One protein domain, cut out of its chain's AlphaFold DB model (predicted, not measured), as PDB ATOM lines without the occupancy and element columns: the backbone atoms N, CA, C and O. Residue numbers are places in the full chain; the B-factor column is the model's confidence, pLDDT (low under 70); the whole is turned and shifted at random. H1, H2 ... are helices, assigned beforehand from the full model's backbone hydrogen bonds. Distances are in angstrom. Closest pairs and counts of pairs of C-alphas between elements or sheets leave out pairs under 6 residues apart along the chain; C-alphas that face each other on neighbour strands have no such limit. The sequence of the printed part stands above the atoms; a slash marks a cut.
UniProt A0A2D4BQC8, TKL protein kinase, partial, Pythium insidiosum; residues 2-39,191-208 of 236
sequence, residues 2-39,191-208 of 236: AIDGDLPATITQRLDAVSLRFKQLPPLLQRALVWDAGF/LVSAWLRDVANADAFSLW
ATOM      1  N   ALA A   2     -25.131   8.923 -44.715       76.38
ATOM      2  CA  ALA A   2     -26.185   7.929 -44.881       76.38
ATOM      3  C   ALA A   2     -26.291   7.106 -43.590       76.38
ATOM      4  O   ALA A   2     -25.269   6.805 -42.979       76.38
ATOM      5  N   ILE A   3     -27.517   6.813 -43.166       84.69
ATOM      6  CA  ILE A   3     -27.777   5.806 -42.138       84.69
ATOM      7  C   ILE A   3     -27.943   4.490 -42.879       84.69
ATOM      8  O   ILE A   3     -28.741   4.421 -43.818       84.69
ATOM      9  N   ASP A   4     -27.202   3.478 -42.450       80.62
ATOM     10  CA  ASP A   4     -27.327   2.138 -43.001       80.62
ATOM     11  C   ASP A   4     -28.384   1.366 -42.195       80.62
ATOM     12  O   ASP A   4     -28.322   1.292 -40.964       80.62
ATOM     13  N   GLY A   5     -29.379   0.814 -42.893       84.38
ATOM     14  CA  GLY A   5     -30.538   0.136 -42.301       84.38
ATOM     15  C   GLY A   5     -31.784   1.017 -42.153       84.38
ATOM     16  O   GLY A   5     -31.832   2.157 -42.621       84.38
ATOM     17  N   ASP A   6     -32.815   0.457 -41.518       88.81
ATOM     18  CA  ASP A   6     -34.091   1.141 -41.315       88.81
ATOM     19  C   ASP A   6     -33.989   2.231 -40.245       88.81
ATOM     20  O   ASP A   6     -33.323   2.082 -39.216       88.81
ATOM     21  N   LEU A   7     -34.698   3.339 -40.474       93.44
ATOM     22  CA  LEU A   7     -34.824   4.386 -39.468       93.44
ATOM     23  C   LEU A   7     -35.619   3.858 -38.263       93.44
ATOM     24  O   LEU A   7     -36.707   3.309 -38.446       93.44
ATOM     25  N   PRO A   8     -35.136   4.076 -37.028       95.31
ATOM     26  CA  PRO A   8     -35.875   3.727 -35.827       95.31
ATOM     27  C   PRO A   8     -37.278   4.336 -35.807       95.31
ATOM     28  O   PRO A   8     -37.460   5.505 -36.154       95.31
ATOM     29  N   ALA A   9     -38.252   3.574 -35.299       94.62
ATOM     30  CA  ALA A   9     -39.654   3.992 -35.227       94.62
ATOM     31  C   ALA A   9     -39.853   5.338 -34.505       94.62
ATOM     32  O   ALA A   9     -40.705   6.133 -34.876       94.62
ATOM     33  N   THR A  10     -39.034   5.634 -33.494       94.25
ATOM     34  CA  THR A  10     -39.066   6.914 -32.770       94.25
ATOM     35  C   THR A  10     -38.699   8.112 -33.649       94.25
ATOM     36  O   THR A  10     -39.162   9.220 -33.395       94.25
ATOM     37  N   ILE A  11     -37.866   7.918 -34.677       96.38
ATOM     38  CA  ILE A  11     -37.538   8.952 -35.665       96.38
ATOM     39  C   ILE A  11     -38.679   9.072 -36.672       96.38
ATOM     40  O   ILE A  11     -39.144  10.182 -36.925       96.38
ATOM     41  N   THR A  12     -39.155   7.950 -37.222       96.31
ATOM     42  CA  THR A  12     -40.217   7.968 -38.238       96.31
ATOM     43  C   THR A  12     -41.517   8.541 -37.681       96.31
ATOM     44  O   THR A  12     -42.061   9.455 -38.280       96.31
ATOM     45  N   GLN A  13     -41.936   8.160 -36.471       95.88
ATOM     46  CA  GLN A  13     -43.143   8.701 -35.828       95.88
ATOM     47  C   GLN A  13     -43.105  10.227 -35.658       95.88
ATOM     48  O   GLN A  13     -44.116  10.900 -35.845       95.88
ATOM     49  N   ARG A  14     -41.938  10.797 -35.325       95.69
ATOM     50  CA  ARG A  14     -41.780  12.257 -35.202       95.69
ATOM     51  C   ARG A  14     -41.876  12.967 -36.544       95.69
ATOM     52  O   ARG A  14     -42.382  14.082 -36.597       95.69
ATOM     53  N   LEU A  15     -41.363  12.340 -37.597       96.88
ATOM     54  CA  LEU A  15     -41.438  12.849 -38.962       96.88
ATOM     55  C   LEU A  15     -42.867  12.769 -39.506       96.88
ATOM     56  O   LEU A  15     -43.361  13.752 -40.054       96.88
ATOM     57  N   ASP A  16     -43.543  11.643 -39.281       96.44
ATOM     58  CA  ASP A  16     -44.922  11.401 -39.709       96.44
ATOM     59  C   ASP A  16     -45.882  12.414 -39.071       96.44
ATOM     60  O   ASP A  16     -46.751  12.960 -39.750       96.44
ATOM     61  N   ALA A  17     -45.662  12.762 -37.796       96.00
ATOM     62  CA  ALA A  17     -46.439  13.776 -37.078       96.00
ATOM     63  C   ALA A  17     -46.398  15.178 -37.722       96.00
ATOM     64  O   ALA A  17     -47.264  16.005 -37.438       96.00
ATOM     65  N   VAL A  18     -45.410  15.454 -38.579       95.81
ATOM     66  CA  VAL A  18     -45.281  16.713 -39.333       95.81
ATOM     67  C   VAL A  18     -45.216  16.490 -40.849       95.81
ATOM     68  O   VAL A  18     -44.861  17.403 -41.586       95.81
ATOM     69  N   SER A  19     -45.574  15.291 -41.327       95.44
ATOM     70  CA  SER A  19     -45.582  14.923 -42.753       95.44
ATOM     71  C   SER A  19     -44.247  15.144 -43.485       95.44
ATOM     72  O   SER A  19     -44.227  15.467 -44.673       95.44
ATOM     73  N   LEU A  20     -43.120  14.959 -42.793       95.25
ATOM     74  CA  LEU A  20     -41.780  15.074 -43.376       95.25
ATOM     75  C   LEU A  20     -41.170  13.700 -43.662       95.25
ATOM     76  O   LEU A  20     -41.524  12.699 -43.051       95.25
ATOM     77  N   ARG A  21     -40.183  13.646 -44.565       94.06
ATOM     78  CA  ARG A  21     -39.323  12.464 -44.745       94.06
ATOM     79  C   ARG A  21     -37.895  12.805 -44.362       94.06
ATOM     80  O   ARG A  21     -37.391  13.866 -44.714       94.06
ATOM     81  N   PHE A  22     -37.197  11.859 -43.738       94.25
ATOM     82  CA  PHE A  22     -35.837  12.081 -43.238       94.25
ATOM     83  C   PHE A  22     -34.880  12.624 -44.310       94.25
ATOM     84  O   PHE A  22     -34.176  13.600 -44.078       94.25
ATOM     85  N   LYS A  23     -34.918  12.042 -45.518       91.81
ATOM     86  CA  LYS A  23     -34.065  12.449 -46.649       91.81
ATOM     87  C   LYS A  23     -34.330  13.875 -47.153       91.81
ATOM     88  O   LYS A  23     -33.474  14.413 -47.842       91.81
ATOM     89  N   GLN A  24     -35.488  14.462 -46.844       90.25
ATOM     90  CA  GLN A  24     -35.839  15.835 -47.231       90.25
ATOM     91  C   GLN A  24     -35.368  16.869 -46.207       90.25
ATOM     92  O   GLN A  24     -35.286  18.049 -46.525       90.25
ATOM     93  N   LEU A  25     -35.036  16.440 -44.987       93.88
ATOM     94  CA  LEU A  25     -34.562  17.356 -43.963       93.88
ATOM     95  C   LEU A  25     -33.189  17.935 -44.336       93.88
ATOM     96  O   LEU A  25     -32.336  17.195 -44.845       93.88
ATOM     97  N   PRO A  26     -32.910  19.202 -43.980       93.56
ATOM     98  CA  PRO A  26     -31.560  19.747 -44.022       93.56
ATOM     99  C   PRO A  26     -30.563  18.840 -43.276       93.56
ATOM    100  O   PRO A  26     -30.900  18.327 -42.203       93.56
ATOM    101  N   PRO A  27     -29.314  18.665 -43.755       91.50
ATOM    102  CA  PRO A  27     -28.359  17.730 -43.148       91.50
ATOM    103  C   PRO A  27     -28.088  17.966 -41.655       91.50
ATOM    104  O   PRO A  27     -27.816  17.027 -40.908       91.50
ATOM    105  N   LEU A  28     -28.154  19.220 -41.199       92.38
ATOM    106  CA  LEU A  28     -28.006  19.539 -39.780       92.38
ATOM    107  C   LEU A  28     -29.226  19.092 -38.960       92.38
ATOM    108  O   LEU A  28     -29.036  18.510 -37.896       92.38
ATOM    109  N   LEU A  29     -30.446  19.261 -39.479       95.06
ATOM    110  CA  LEU A  29     -31.667  18.777 -38.829       95.06
ATOM    111  C   LEU A  29     -31.747  17.246 -38.832       95.06
ATOM    112  O   LEU A  29     -32.201  16.669 -37.852       95.06
ATOM    113  N   GLN A  30     -31.229  16.564 -39.860       95.00
ATOM    114  CA  GLN A  30     -31.078  15.103 -39.832       95.00
ATOM    115  C   GLN A  30     -30.241  14.652 -38.629       95.00
ATOM    116  O   GLN A  30     -30.671  13.796 -37.858       95.00
ATOM    117  N   ARG A  31     -29.062  15.261 -38.432       93.88
ATOM    118  CA  ARG A  31     -28.186  14.959 -37.287       93.88
ATOM    119  C   ARG A  31     -28.835  15.319 -35.956       93.88
ATOM    120  O   ARG A  31     -28.789  14.513 -35.032       93.88
ATOM    121  N   ALA A  32     -29.463  16.493 -35.874       94.88
ATOM    122  CA  ALA A  32     -30.150  16.938 -34.670       94.88
ATOM    123  C   ALA A  32     -31.303  15.995 -34.301       94.88
ATOM    124  O   ALA A  32     -31.428  15.629 -33.141       94.88
ATOM    125  N   LEU A  33     -32.094  15.540 -35.277       96.31
ATOM    126  CA  LEU A  33     -33.189  14.595 -35.063       96.31
ATOM    127  C   LEU A  33     -32.695  13.222 -34.603       96.31
ATOM    128  O   LEU A  33     -33.271  12.661 -33.677       96.31
ATOM    129  N   VAL A  34     -31.638  12.688 -35.223       96.38
ATOM    130  CA  VAL A  34     -31.026  11.412 -34.805       96.38
ATOM    131  C   VAL A  34     -30.557  11.499 -33.356       96.38
ATOM    132  O   VAL A  34     -30.937  10.654 -32.544       96.38
ATOM    133  N   TRP A  35     -29.796  12.547 -33.026       96.56
ATOM    134  CA  TRP A  35     -29.316  12.787 -31.668       96.56
ATOM    135  C   TRP A  35     -30.478  12.922 -30.685       96.56
ATOM    136  O   TRP A  35     -30.567  12.155 -29.738       96.56
ATOM    137  N   ASP A  36     -31.411  13.836 -30.948       96.31
ATOM    138  CA  ASP A  36     -32.545  14.157 -30.078       96.31
ATOM    139  C   ASP A  36     -33.522  12.988 -29.881       96.31
ATOM    140  O   ASP A  36     -34.168  12.887 -28.844       96.31
ATOM    141  N   ALA A  37     -33.614  12.074 -30.851       96.62
ATOM    142  CA  ALA A  37     -34.390  10.841 -30.732       96.62
ATOM    143  C   ALA A  37     -33.692   9.744 -29.901       96.62
ATOM    144  O   ALA A  37     -34.264   8.670 -29.713       96.62
ATOM    145  N   GLY A  38     -32.474   9.991 -29.408       97.56
ATOM    146  CA  GLY A  38     -31.722   9.046 -28.589       97.56
ATOM    147  C   GLY A  38     -30.908   8.050 -29.391       97.56
ATOM    148  O   GLY A  38     -30.915   6.860 -29.073       97.56
ATOM    149  N   PHE A  39     -30.233   8.516 -30.441       97.75
ATOM    150  CA  PHE A  39     -29.346   7.685 -31.246       97.75
ATOM    151  C   PHE A  39     -28.025   8.387 -31.552       97.75
ATOM    152  O   PHE A  39     -27.942   9.608 -31.674       97.75
ATOM    153  N   LEU A 191     -36.639  22.326 -29.032       94.81
ATOM    154  CA  LEU A 191     -35.880  22.941 -30.123       94.81
ATOM    155  C   LEU A 191     -35.999  22.145 -31.426       94.81
ATOM    156  O   LEU A 191     -36.433  22.689 -32.440       94.81
ATOM    157  N   VAL A 192     -35.659  20.852 -31.410       95.75
ATOM    158  CA  VAL A 192     -35.739  20.018 -32.623       95.75
ATOM    159  C   VAL A 192     -37.187  19.862 -33.074       95.75
ATOM    160  O   VAL A 192     -37.476  19.880 -34.268       95.75
ATOM    161  N   SER A 193     -38.118  19.778 -32.123       95.88
ATOM    162  CA  SER A 193     -39.548  19.709 -32.428       95.88
ATOM    163  C   SER A 193     -40.074  20.987 -33.093       95.88
ATOM    164  O   SER A 193     -40.913  20.901 -33.987       95.88
ATOM    165  N   ALA A 194     -39.591  22.166 -32.692       96.25
ATOM    166  CA  ALA A 194     -39.911  23.430 -33.354       96.25
ATOM    167  C   ALA A 194     -39.297  23.494 -34.754       96.25
ATOM    168  O   ALA A 194     -40.012  23.766 -35.713       96.25
ATOM    169  N   TRP A 195     -38.025  23.119 -34.893       96.31
ATOM    170  CA  TRP A 195     -37.339  23.146 -36.181       96.31
ATOM    171  C   TRP A 195     -38.001  22.230 -37.224       96.31
ATOM    172  O   TRP A 195     -38.161  22.616 -38.379       96.31
ATOM    173  N   LEU A 196     -38.463  21.041 -36.818       97.19
ATOM    174  CA  LEU A 196     -39.256  20.163 -37.687       97.19
ATOM    175  C   LEU A 196     -40.533  20.844 -38.198       97.19
ATOM    176  O   LEU A 196     -40.851  20.730 -39.378       97.19
ATOM    177  N   ARG A 197     -41.252  21.574 -37.336       96.12
ATOM    178  CA  ARG A 197     -42.454  22.317 -37.743       96.12
ATOM    179  C   ARG A 197     -42.121  23.459 -38.696       96.12
ATOM    180  O   ARG A 197     -42.844  23.652 -39.665       96.12
ATOM    181  N   ASP A 198     -41.025  24.175 -38.461       95.00
ATOM    182  CA  ASP A 198     -40.602  25.273 -39.335       95.00
ATOM    183  C   ASP A 198     -40.274  24.777 -40.748       95.00
ATOM    184  O   ASP A 198     -40.721  25.373 -41.728       95.00
ATOM    185  N   VAL A 199     -39.567  23.644 -40.863       93.75
ATOM    186  CA  VAL A 199     -39.304  23.006 -42.163       93.75
ATOM    187  C   VAL A 199     -40.603  22.555 -42.833       93.75
ATOM    188  O   VAL A 199     -40.807  22.855 -44.005       93.75
ATOM    189  N   ALA A 200     -41.514  21.914 -42.095       92.81
ATOM    190  CA  ALA A 200     -42.807  21.497 -42.640       92.81
ATOM    191  C   ALA A 200     -43.641  22.686 -43.157       92.81
ATOM    192  O   ALA A 200     -44.245  22.610 -44.228       92.81
ATOM    193  N   ASN A 201     -43.638  23.806 -42.432       90.56
ATOM    194  CA  ASN A 201     -44.347  25.023 -42.827       90.56
ATOM    195  C   ASN A 201     -43.729  25.675 -44.073       90.56
ATOM    196  O   ASN A 201     -44.460  26.129 -44.957       90.56
ATOM    197  N   ALA A 202     -42.397  25.709 -44.164       86.00
ATOM    198  CA  ALA A 202     -41.693  26.225 -45.336       86.00
ATOM    199  C   ALA A 202     -41.958  25.368 -46.587       86.00
ATOM    200  O   ALA A 202     -42.241  25.910 -47.658       86.00
ATOM    201  N   ASP A 203     -41.941  24.040 -46.438       77.19
ATOM    202  CA  ASP A 203     -42.255  23.098 -47.516       77.19
ATOM    203  C   ASP A 203     -43.705  23.256 -47.995       77.19
ATOM    204  O   ASP A 203     -43.966  23.301 -49.202       77.19
ATOM    205  N   ALA A 204     -44.653  23.418 -47.066       72.12
ATOM    206  CA  ALA A 204     -46.045  23.689 -47.405       72.12
ATOM    207  C   ALA A 204     -46.179  24.994 -48.205       72.12
ATOM    208  O   ALA A 204     -46.789  24.998 -49.275       72.12
ATOM    209  N   PHE A 205     -45.574  26.089 -47.732       69.50
ATOM    210  CA  PHE A 205     -45.625  27.390 -48.406       69.50
ATOM    211  C   PHE A 205     -45.045  27.343 -49.830       69.50
ATOM    212  O   PHE A 205     -45.612  27.939 -50.746       69.50
ATOM    213  N   SER A 206     -43.971  26.577 -50.051       69.75
ATOM    214  CA  SER A 206     -43.405  26.361 -51.389       69.75
ATOM    215  C   SER A 206     -44.402  25.690 -52.345       69.75
ATOM    216  O   SER A 206     -44.571  26.146 -53.478       69.75
ATOM    217  N   LEU A 207     -45.132  24.667 -51.884       66.38
ATOM    218  CA  LEU A 207     -46.170  24.009 -52.688       66.38
ATOM    219  C   LEU A 207     -47.305  24.971 -53.076       66.38
ATOM    220  O   LEU A 207     -47.767  24.958 -54.219       66.38
ATOM    221  N   TRP A 208     -47.733  25.828 -52.145       64.81
ATOM    222  CA  TRP A 208     -48.777  26.829 -52.389       64.81
ATOM    223  C   TRP A 208     -48.378  27.857 -53.454       64.81
ATOM    224  O   TRP A 208     -49.221  28.264 -54.249       64.81
TER     225      TRP A 208
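Overview. This is residues 2 to 39 and 191 to 208 of the 236 residues of the protein "TKL protein kinase, partial" of Pythium insidiosum (UniProt A0A2D4BQC8). Three helices form a small cluster, their centres making a triangle: the longest, H3, packs by its first part, residues 192 to 196, on the shorter H2, while H1 sits near both. Beyond that contact H3 runs on away from H2 to the last printed residue, Trp 208, at one end of the long axis, and a short link of 10 residues with no named element joins H1 to H2. The printed part has 56 residues with three named helices, H1, H2 and H3 in that order, and no named strand; the class is all helix. The whole is compact, with a radius of gyration of the C-alphas of 11.0 A, and elongated in outline, spanning 34 by 22 by 19 A.

Along the chain. H3, the longest helix, holds residues 191 to 208 and measures 26.0 A from first to last C-alpha, from C-alpha 191 at (-35.880, 22.941, -30.123) to C-alpha 208 at (-48.777, 26.829, -52.389). H2 holds residues 27 to 36 and measures 14.2 A. H1 holds residues 9 to 16 and measures 10.1 A, with C-alpha 9 at (-39.654, 3.992, -35.227). Residues 2 to 8 come before H1, and residues 17 to 26 link H1 to H2.

Arrangement. H3 touches H2 with residues 192 to 196 alone, and their closest C-alphas, those of Val 192 and Leu 33, are 6.5 A apart. These two helices run opposite ways at a steep tilt of 39 degrees. H3 and H1 are close but not clearly touching, with the C-alphas of Leu 196 and Leu 15 closest at 7.7 A. They run the same way at a steep tilt of 38 degrees. H1 and H2 are also close but not clearly touching; their closest C-alphas, those of Ile 11 and Val 34, are 7.0 A apart. They run opposite ways at a steep tilt of 50 degrees. In H2 and H3 every O i to N i+4 pair is within hydrogen-bond range, and in H1 3 of 4 such pairs are.

Size, cuts and confidence. The two C-alphas farthest apart are those of Phe 39 and Trp 208, at 34.5 A. Residues 40 to 190 are not printed, and C-alphas 39 and 191 are 16.6 A apart across this cut, which lies in the link from H2 to H3. The link from H1 to H2 is short. The mean pLDDT of the printed part is 91.1, and residues 205 to 208, which belong to H3, are under 70 in this predicted model.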